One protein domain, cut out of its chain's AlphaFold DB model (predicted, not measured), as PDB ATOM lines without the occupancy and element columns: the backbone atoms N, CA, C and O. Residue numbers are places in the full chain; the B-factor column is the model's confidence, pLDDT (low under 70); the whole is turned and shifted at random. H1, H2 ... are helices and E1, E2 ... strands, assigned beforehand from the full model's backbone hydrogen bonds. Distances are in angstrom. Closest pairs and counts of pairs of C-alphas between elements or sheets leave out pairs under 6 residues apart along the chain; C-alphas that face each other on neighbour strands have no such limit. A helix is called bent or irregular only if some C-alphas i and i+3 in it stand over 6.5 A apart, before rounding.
ATOM      1  N   VAL A 184      -6.347  26.187 -29.211       69.62
ATOM      2  CA  VAL A 184      -5.106  25.424 -29.250       69.62
ATOM      3  C   VAL A 184      -5.370  24.049 -28.660       69.62
ATOM      4  O   VAL A 184      -5.952  23.911 -27.581       69.62
ATOM      5  N   ALA A 185      -4.969  23.027 -29.407       78.88
ATOM      6  CA  ALA A 185      -5.085  21.629 -29.028       78.88
ATOM      7  C   ALA A 185      -3.690  21.025 -28.840       78.88
ATOM      8  O   ALA A 185      -2.725  21.485 -29.450       78.88
ATOM      9  N   GLY A 186      -3.585  19.993 -28.001       78.12
ATOM     10  CA  GLY A 186      -2.320  19.275 -27.801       78.12
ATOM     11  C   GLY A 186      -1.283  20.023 -26.952       78.12
ATOM     12  O   GLY A 186      -0.094  19.715 -27.009       78.12
ATOM     13  N   ILE A 187      -1.706  21.007 -26.152       83.50
ATOM     14  CA  ILE A 187      -0.811  21.727 -25.239       83.50
ATOM     15  C   ILE A 187      -0.519  20.837 -24.033       83.50
ATOM     16  O   ILE A 187      -1.439  20.300 -23.430       83.50
ATOM     17  N   LYS A 188       0.750  20.665 -23.657       86.75
ATOM     18  CA  LYS A 188       1.133  19.792 -22.535       86.75
ATOM     19  C   LYS A 188       1.075  20.529 -21.204       86.75
ATOM     20  O   LYS A 188       1.703  21.568 -21.046       86.75
ATOM     21  N   ASP A 189       0.352  19.979 -20.240       84.25
ATOM     22  CA  ASP A 189       0.266  20.497 -18.877       84.25
ATOM     23  C   ASP A 189       1.581  20.305 -18.083       84.25
ATOM     24  O   ASP A 189       2.562  19.753 -18.587       84.25
ATOM     25  N   GLY A 190       1.619  20.748 -16.821       83.81
ATOM     26  CA  GLY A 190       2.805  20.661 -15.957       83.81
ATOM     27  C   GLY A 190       3.315  19.237 -15.684       83.81
ATOM     28  O   GLY A 190       4.448  19.075 -15.232       83.81
ATOM     29  N   LYS A 191       2.520  18.201 -15.986       83.56
ATOM     30  CA  LYS A 191       2.910  16.782 -15.915       83.56
ATOM     31  C   LYS A 191       3.069  16.140 -17.298       83.56
ATOM     32  O   LYS A 191       3.232  14.924 -17.385       83.56
ATOM     33  N   GLY A 192       3.056  16.938 -18.364       83.19
ATOM     34  CA  GLY A 192       3.272  16.494 -19.737       83.19
ATOM     35  C   GLY A 192       2.038  15.908 -20.425       83.19
ATOM     36  O   GLY A 192       2.190  15.327 -21.499       83.19
ATOM     37  N   VAL A 193       0.842  16.030 -19.837       85.44
ATOM     38  CA  VAL A 193      -0.400  15.510 -20.430       85.44
ATOM     39  C   VAL A 193      -1.051  16.578 -21.296       85.44
ATOM     40  O   VAL A 193      -1.197  17.725 -20.884       85.44
ATOM     41  N   GLU A 194      -1.439  16.194 -22.504       87.81
ATOM     42  CA  GLU A 194      -2.053  17.101 -23.469       87.81
ATOM     43  C   GLU A 194      -3.445  17.561 -23.016       87.81
ATOM     44  O   GLU A 194      -4.198  16.808 -22.392       87.81
ATOM     45  N   PHE A 195      -3.768  18.820 -23.302       83.88
ATOM     46  CA  PHE A 195      -5.058  19.435 -23.043       83.88
ATOM     47  C   PHE A 195      -5.397  20.473 -24.115       83.88
ATOM     48  O   PHE A 195      -4.519  20.995 -24.811       83.88
ATOM     49  N   ASN A 196      -6.689  20.777 -24.221       85.12
ATOM     50  CA  ASN A 196      -7.216  21.753 -25.167       85.12
ATOM     51  C   ASN A 196      -7.673  23.013 -24.430       85.12
ATOM     52  O   ASN A 196      -8.084  22.959 -23.266       85.12
ATOM     53  N   GLY A 197      -7.631  24.154 -25.111       83.25
ATOM     54  CA  GLY A 197      -8.102  25.403 -24.536       83.25
ATOM     55  C   GLY A 197      -8.041  26.584 -25.490       83.25
ATOM     56  O   GLY A 197      -7.875  26.440 -26.701       83.25
ATOM     57  N   HIS A 198      -8.180  27.766 -24.907       82.94
ATOM     58  CA  HIS A 198      -8.267  29.034 -25.620       82.94
ATOM     59  C   HIS A 198      -7.124  29.941 -25.166       82.94
ATOM     60  O   HIS A 198      -6.903  30.090 -23.962       82.94
ATOM     61  N   VAL A 199      -6.392  30.549 -26.102       78.25
ATOM     62  CA  VAL A 199      -5.322  31.500 -25.759       78.25
ATOM     63  C   VAL A 199      -5.903  32.708 -25.018       78.25
ATOM     64  O   VAL A 199      -6.907  33.292 -25.425       78.25
ATOM     65  N   GLN A 200      -5.265  33.079 -23.910       73.81
ATOM     66  CA  GLN A 200      -5.689  34.194 -23.075       73.81
ATOM     67  C   GLN A 200      -5.611  35.534 -23.829       73.81
ATOM     68  O   GLN A 200      -4.657  35.759 -24.579       73.81
ATOM     69  N   PRO A 201      -6.540  36.476 -23.564       61.44
ATOM     70  CA  PRO A 201      -6.600  37.763 -24.259       61.44
ATOM     71  C   PRO A 201      -5.296  38.568 -24.284       61.44
ATOM     72  O   PRO A 201      -4.973  39.178 -25.296       61.44
ATOM     73  N   GLY A 202      -4.503  38.531 -23.208       67.00
ATOM     74  CA  GLY A 202      -3.231  39.261 -23.113       67.00
ATOM     75  C   GLY A 202      -2.072  38.677 -23.933       67.00
ATOM     76  O   GLY A 202      -0.979  39.236 -23.910       67.00
ATOM     77  N   VAL A 203      -2.281  37.547 -24.618       66.62
ATOM     78  CA  VAL A 203      -1.233  36.794 -25.334       66.62
ATOM     79  C   VAL A 203      -1.597  36.525 -26.804       66.62
ATOM     80  O   VAL A 203      -0.872  35.830 -27.520       66.62
ATOM     81  N   GLN A 204      -2.709  37.096 -27.269       57.47
ATOM     82  CA  GLN A 204      -3.183  36.983 -28.648       57.47
ATOM     83  C   GLN A 204      -2.159  37.620 -29.609       57.47
ATOM     84  O   GLN A 204      -1.792  38.782 -29.452       57.47
ATOM     85  N   GLY A 205      -1.655  36.843 -30.578       59.97
ATOM     86  CA  GLY A 205      -0.645  37.281 -31.560       59.97
ATOM     87  C   GLY A 205       0.689  36.522 -31.529       59.97
ATOM     88  O   GLY A 205       1.516  36.707 -32.423       59.97
ATOM     89  N   LYS A 206       0.919  35.633 -30.550       61.56
ATOM     90  CA  LYS A 206       2.040  34.678 -30.618       61.56
ATOM     91  C   LYS A 206       1.766  33.611 -31.684       61.56
ATOM     92  O   LYS A 206       0.657  33.097 -31.781       61.56
ATOM     93  N   SER A 207       2.791  33.237 -32.453       59.53
ATOM     94  CA  SER A 207       2.724  32.070 -33.344       59.53
ATOM     95  C   SER A 207       2.341  30.808 -32.548       59.53
ATOM     96  O   SER A 207       2.790  30.692 -31.404       59.53
ATOM     97  N   PRO A 208       1.582  29.856 -33.129       58.41
ATOM     98  CA  PRO A 208       1.120  28.642 -32.443       58.41
ATOM     99  C   PRO A 208       2.235  27.875 -31.712       58.41
ATOM    100  O   PRO A 208       2.037  27.418 -30.591       58.41
ATOM    101  N   ASP A 209       3.442  27.853 -32.281       65.94
ATOM    102  CA  ASP A 209       4.619  27.171 -31.718       65.94
ATOM    103  C   ASP A 209       5.208  27.843 -30.462       65.94
ATOM    104  O   ASP A 209       6.071  27.281 -29.788       65.94
ATOM    105  N   LYS A 210       4.783  29.073 -30.144       72.38
ATOM    106  CA  LYS A 210       5.263  29.864 -28.996       72.38
ATOM    107  C   LYS A 210       4.230  29.987 -27.872       72.38
ATOM    108  O   LYS A 210       4.499  30.679 -26.885       72.38
ATOM    109  N   VAL A 211       3.065  29.357 -28.015       75.81
ATOM    110  CA  VAL A 211       2.014  29.344 -26.991       75.81
ATOM    111  C   VAL A 211       2.433  28.402 -25.863       75.81
ATOM    112  O   VAL A 211       2.682  27.220 -26.084       75.81
ATOM    113  N   GLN A 212       2.538  28.928 -24.641       80.94
ATOM    114  CA  GLN A 212       2.850  28.122 -23.458       80.94
ATOM    115  C   GLN A 212       1.565  27.717 -22.719       80.94
ATOM    116  O   GLN A 212       0.577  28.440 -22.796       80.94
ATOM    117  N   PRO A 213       1.573  26.640 -21.911       79.81
ATOM    118  CA  PRO A 213       0.399  26.196 -21.147       79.81
ATOM    119  C   PRO A 213      -0.227  27.280 -20.263       79.81
ATOM    120  O   PRO A 213      -1.441  27.344 -20.121       79.81
ATOM    121  N   LYS A 214       0.602  28.169 -19.704       80.94
ATOM    122  CA  LYS A 214       0.169  29.311 -18.880       80.94
ATOM    123  C   LYS A 214      -0.583  30.394 -19.664       80.94
ATOM    124  O   LYS A 214      -1.304  31.181 -19.067       80.94
ATOM    125  N   ASP A 215      -0.387  30.434 -20.981       82.00
ATOM    126  CA  ASP A 215      -1.011  31.395 -21.888       82.00
ATOM    127  C   ASP A 215      -2.388  30.888 -22.365       82.00
ATOM    128  O   ASP A 215      -3.036  31.545 -23.177       82.00
ATOM    129  N   VAL A 216      -2.839  29.716 -21.891       81.44
ATOM    130  CA  VAL A 216      -4.044  29.019 -22.354       81.44
ATOM    131  C   VAL A 216      -5.024  28.842 -21.200       81.44
ATOM    132  O   VAL A 216      -4.707  28.248 -20.173       81.44
ATOM    133  N   THR A 217      -6.253  29.310 -21.390       84.06
ATOM    134  CA  THR A 217      -7.390  28.977 -20.530       84.06
ATOM    135  C   THR A 217      -7.904  27.584 -20.909       84.06
ATOM    136  O   THR A 217      -8.349  27.412 -22.048       84.06
ATOM    137  N   PRO A 218      -7.885  26.583 -20.005       81.50
ATOM    138  CA  PRO A 218      -8.322  25.227 -20.333       81.50
ATOM    139  C   PRO A 218      -9.799  25.163 -20.738       81.50
ATOM    140  O   PRO A 218     -10.667  25.766 -20.084       81.50
ATOM    141  N   ALA A 219     -10.084  24.376 -21.778       79.69
ATOM    142  CA  ALA A 219     -11.437  23.999 -22.171       79.69
ATOM    143  C   ALA A 219     -12.141  23.270 -21.018       79.69
ATOM    144  O   ALA A 219     -11.490  22.741 -20.111       79.69
ATOM    145  N   ALA A 220     -13.474  23.270 -21.014       76.75
ATOM    146  CA  ALA A 220     -14.268  22.797 -19.880       76.75
ATOM    147  C   ALA A 220     -13.882  21.372 -19.436       76.75
ATOM    148  O   ALA A 220     -13.706  21.131 -18.243       76.75
ATOM    149  N   GLU A 221     -13.662  20.480 -20.396       74.69
ATOM    150  CA  GLU A 221     -13.243  19.087 -20.233       74.69
ATOM    151  C   GLU A 221     -11.802  18.908 -19.714       74.69
ATOM    152  O   GLU A 221     -11.441  17.839 -19.228       74.69
ATOM    153  N   SER A 222     -10.971  19.947 -19.790       82.94
ATOM    154  CA  SER A 222      -9.565  19.932 -19.370       82.94
ATOM    155  C   SER A 222      -9.313  20.686 -18.062       82.94
ATOM    156  O   SER A 222      -8.206  20.633 -17.526       82.94
ATOM    157  N   ARG A 223     -10.315  21.378 -17.501       83.38
ATOM    158  CA  ARG A 223     -10.136  22.222 -16.304       83.38
ATOM    159  C   ARG A 223      -9.641  21.446 -15.088       83.38
ATOM    160  O   ARG A 223      -8.671  21.866 -14.462       83.38
ATOM    161  N   THR A 224     -10.273  20.319 -14.758       79.25
ATOM    162  CA  THR A 224      -9.899  19.508 -13.587       79.25
ATOM    163  C   THR A 224      -8.508  18.909 -13.747       79.25
ATOM    164  O   THR A 224      -7.704  18.948 -12.817       79.25
ATOM    165  N   GLN A 225      -8.199  18.409 -14.946       83.56
ATOM    166  CA  GLN A 225      -6.876  17.908 -15.293       83.56
ATOM    167  C   GLN A 225      -5.811  18.981 -15.055       83.56
ATOM    168  O   GLN A 225      -4.884  18.750 -14.284       83.56
ATOM    169  N   VAL A 226      -5.942  20.149 -15.692       83.88
ATOM    170  CA  VAL A 226      -4.922  21.206 -15.626       83.88
ATOM    171  C   VAL A 226      -4.768  21.729 -14.198       83.88
ATOM    172  O   VAL A 226      -3.640  21.901 -13.736       83.88
ATOM    173  N   ALA A 227      -5.871  21.885 -13.463       82.19
ATOM    174  CA  ALA A 227      -5.849  22.281 -12.059       82.19
ATOM    175  C   ALA A 227      -5.048  21.296 -11.184       82.19
ATOM    176  O   ALA A 227      -4.234  21.713 -10.359       82.19
ATOM    177  N   VAL A 228      -5.235  19.987 -11.374       83.19
ATOM    178  CA  VAL A 228      -4.553  18.951 -10.577       83.19
ATOM    179  C   VAL A 228      -3.114  18.717 -11.038       83.19
ATOM    180  O   VAL A 228      -2.215  18.499 -10.221       83.19
ATOM    181  N   ASN A 229      -2.873  18.735 -12.347       86.19
ATOM    182  CA  ASN A 229      -1.569  18.423 -12.916       86.19
ATOM    183  C   ASN A 229      -0.612  19.624 -12.883       86.19
ATOM    184  O   ASN A 229       0.569  19.417 -12.620       86.19
ATOM    185  N   SER A 230      -1.097  20.851 -13.100       82.69
ATOM    186  CA  SER A 230      -0.254  22.056 -13.220       82.69
ATOM    187  C   SER A 230      -0.339  22.992 -12.021       82.69
ATOM    188  O   SER A 230       0.675  23.547 -11.615       82.69
ATOM    189  N   GLU A 231      -1.531  23.184 -11.449       77.62
ATOM    190  CA  GLU A 231      -1.744  24.172 -10.375       77.62
ATOM    191  C   GLU A 231      -1.605  23.569  -8.967       77.62
ATOM    192  O   GLU A 231      -1.740  24.278  -7.972       77.62
ATOM    193  N   GLY A 232      -1.365  22.258  -8.864       73.12
ATOM    194  CA  GLY A 232      -1.229  21.554  -7.585       73.12
ATOM    195  C   GLY A 232      -2.521  21.493  -6.764       73.12
ATOM    196  O   GLY A 232      -2.478  21.157  -5.580       73.12
ATOM    197  N   LYS A 233      -3.675  21.808  -7.370       79.38
ATOM    198  CA  LYS A 233      -4.976  21.733  -6.702       79.38
ATOM    199  C   LYS A 233      -5.361  20.277  -6.454       79.38
ATOM    200  O   LYS A 233      -5.099  19.389  -7.261       79.38
ATOM    201  N   THR A 234      -6.025  20.028  -5.334       69.12
ATOM    202  CA  THR A 234      -6.482  18.687  -4.956       69.12
ATOM    203  C   THR A 234      -7.933  18.468  -5.372       69.12
ATOM    204  O   THR A 234      -8.806  19.240  -4.991       69.12
ATOM    205  N   ASN A 235      -8.204  17.378  -6.089       72.81
ATOM    206  CA  ASN A 235      -9.548  16.830  -6.278       72.81
ATOM    207  C   ASN A 235      -9.690  15.608  -5.357       72.81
ATOM    208  O   ASN A 235      -8.870  14.689  -5.430       72.81
ATOM    209  N   GLU A 236     -10.691  15.594  -4.470       72.50
ATOM    210  CA  GLU A 236     -10.870  14.525  -3.474       72.50
ATOM    211  C   GLU A 236     -10.943  13.136  -4.105       72.50
ATOM    212  O   GLU A 236     -10.311  12.204  -3.607       72.50
ATOM    213  N   ALA A 237     -11.629  13.014  -5.246       69.38
ATOM    214  CA  ALA A 237     -11.789  11.743  -5.940       69.38
ATOM    215  C   ALA A 237     -10.449  11.166  -6.421       69.38
ATOM    216  O   ALA A 237     -10.306   9.952  -6.519       69.38
ATOM    217  N   THR A 238      -9.456  12.012  -6.710       67.94
ATOM    218  CA  THR A 238      -8.177  11.613  -7.321       67.94
ATOM    219  C   THR A 238      -6.965  11.872  -6.423       67.94
ATOM    220  O   THR A 238      -5.838  11.589  -6.824       67.94
ATOM    221  N   LYS A 239      -7.176  12.345  -5.186       71.44
ATOM    222  CA  LYS A 239      -6.140  12.765  -4.220       71.44
ATOM    223  C   LYS A 239      -5.092  11.691  -3.906       71.44
ATOM    224  O   LYS A 239      -3.942  12.017  -3.641       71.44
ATOM    225  N   GLN A 240      -5.481  10.420  -3.934       66.19
ATOM    226  CA  GLN A 240      -4.604   9.281  -3.624       66.19
ATOM    227  C   GLN A 240      -3.794   8.799  -4.851       66.19
ATOM    228  O   GLN A 240      -3.033   7.835  -4.771       66.19
ATOM    229  N   GLY A 241      -3.999   9.395  -6.033       62.53
ATOM    230  CA  GLY A 241      -3.398   8.958  -7.294       62.53
ATOM    231  C   GLY A 241      -2.027   9.584  -7.510       62.53
ATOM    232  O   GLY A 241      -1.898  10.801  -7.513       62.53
ATOM    233  N   LYS A 242      -0.998   8.755  -7.731       67.94
ATOM    234  CA  LYS A 242       0.344   9.232  -8.121       67.94
ATOM    235  C   LYS A 242       0.460   9.547  -9.616       67.94
ATOM    236  O   LYS A 242       1.410  10.202 -10.029       67.94
ATOM    237  N   GLU A 243      -0.477   9.055 -10.421       79.88
ATOM    238  CA  GLU A 243      -0.488   9.258 -11.867       79.88
ATOM    239  C   GLU A 243      -1.196  10.578 -12.238       79.88
ATOM    240  O   GLU A 243      -2.190  10.928 -11.594       79.88
ATOM    241  N   PRO A 244      -0.715  11.307 -13.264       83.31
ATOM    242  CA  PRO A 244      -1.396  12.490 -13.791       83.31
ATOM    243  C   PRO A 244      -2.818  12.177 -14.283       83.31
ATOM    244  O   PRO A 244      -3.080  11.079 -14.785       83.31
ATOM    245  N   LEU A 245      -3.726  13.151 -14.185       84.19
ATOM    246  CA  LEU A 245      -5.055  13.051 -14.796       84.19
ATOM    247  C   LEU A 245      -4.963  13.201 -16.315       84.19
ATOM    248  O   LEU A 245      -4.108  13.935 -16.808       84.19
ATOM    249  N   LYS A 246      -5.842  12.517 -17.048       85.56
ATOM    250  CA  LYS A 246      -6.032  12.710 -18.494       85.56
ATOM    251  C   LYS A 246      -7.121  13.749 -18.778       85.56
ATOM    252  O   LYS A 246      -7.931  14.048 -17.902       85.56
ATOM    253  N   GLN A 247      -7.166  14.272 -20.003       77.88
ATOM    254  CA  GLN A 247      -8.268  15.123 -20.462       77.88
ATOM    255  C   GLN A 247      -9.624  14.426 -20.248       77.88
ATOM    256  O   GLN A 247      -9.761  13.230 -20.515       77.88
ATOM    257  N   GLY A 248     -10.609  15.161 -19.727       73.38
ATOM    258  CA  GLY A 248     -11.938  14.642 -19.389       73.38
ATOM    259  C   GLY A 248     -11.991  13.761 -18.134       73.38
ATOM    260  O   GLY A 248     -13.037  13.188 -17.837       73.38
ATOM    261  N   GLN A 249     -10.883  13.603 -17.398       78.12
ATOM    262  CA  GLN A 249     -10.831  12.747 -16.217       78.12
ATOM    263  C   GLN A 249     -11.104  13.526 -14.922       78.12
ATOM    264  O   GLN A 249     -10.225  14.204 -14.397       78.12
ATOM    265  N   ASP A 250     -12.279  13.302 -14.330       74.00
ATOM    266  CA  ASP A 250     -12.649  13.870 -13.020       74.00
ATOM    267  C   ASP A 250     -12.614  12.847 -11.865       74.00
ATOM    268  O   ASP A 250     -12.717  13.212 -10.690       74.00
ATOM    269  N   LYS A 251     -12.462  11.551 -12.180       76.88
ATOM    270  CA  LYS A 251     -12.408  10.425 -11.226       76.88
ATOM    271  C   LYS A 251     -11.259   9.461 -11.576       76.88
ATOM    272  O   LYS A 251     -10.820   9.443 -12.726       76.88
ATOM    273  N   PRO A 252     -10.750   8.639 -10.638       73.38
ATOM    274  CA  PRO A 252      -9.717   7.648 -10.940       73.38
ATOM    275  C   PRO A 252     -10.199   6.649 -11.988       73.38
ATOM    276  O   PRO A 252     -11.329   6.162 -11.923       73.38
ATOM    277  N   THR A 253      -9.324   6.291 -12.924       78.06
ATOM    278  CA  THR A 253      -9.590   5.153 -13.812       78.06
ATOM    279  C   THR A 253      -9.527   3.837 -13.035       78.06
ATOM    280  O   THR A 253      -8.863   3.744 -12.003       78.06
TER     281      THR A 253
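Overview. This is residues 184 to 253 of the 281 residues of the protein "DUF3945 domain-containing protein" of Bacteroides caccae CAG:21 (UniProt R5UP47). A rod with little regular structure: a small three-strand sheet, with one helix, H1, across one face, sits between loops, residues 200 to 215 towards one end and 230 to 253 towards the other. The sheet E1, E2, E3 is a meander, each strand the antiparallel neighbour of the one before. Named elements, E1 E2 E3 H1 along the chain, hold 24 of 70 printed residues; the class is mixed. It is compact, radius of gyration of the C-alphas 12.3 A, spanning 39 by 18 by 17 A.

Arrangement. E2, residues 194 to 199, forms a hairpin with E1, residues 184 to 188; N 195 and O 187, 2.8 A apart, are within hydrogen-bond range. E2 and E3, residues 216 to 218, form another, with N 217 and O 198 at 2.8 A. H1, residues 220 to 229, is on the sheet, height 7.9 A, only just over E2 with 3 C-alphas, and across the strands, 69 degrees to E2 on the local plane. Their closest C-alphas, Phe 195 and Ser 222, are 5.8 A apart. H1 is irregular, C-alphas 221 and 224 being 7.5 A apart; 4 of 6 O i to N i+4 pairs are within range.

Along the chain. E1, 10.8 A, begins at C-alpha 184 (-5.106, 25.424, -29.250). E2 is 14.9 A, E3 6.1 A; H1, 15.1 A, ends at C-alpha 229 (-1.569, 18.423, -12.916).

Size, cuts and confidence. The farthest C-alphas, Gly 205 and Gln 240, are 39.8 A apart. The printed part has no cut; link E2 to E3 is long. In this model, 16 residues, among them 201 to 209, have pLDDT under 70.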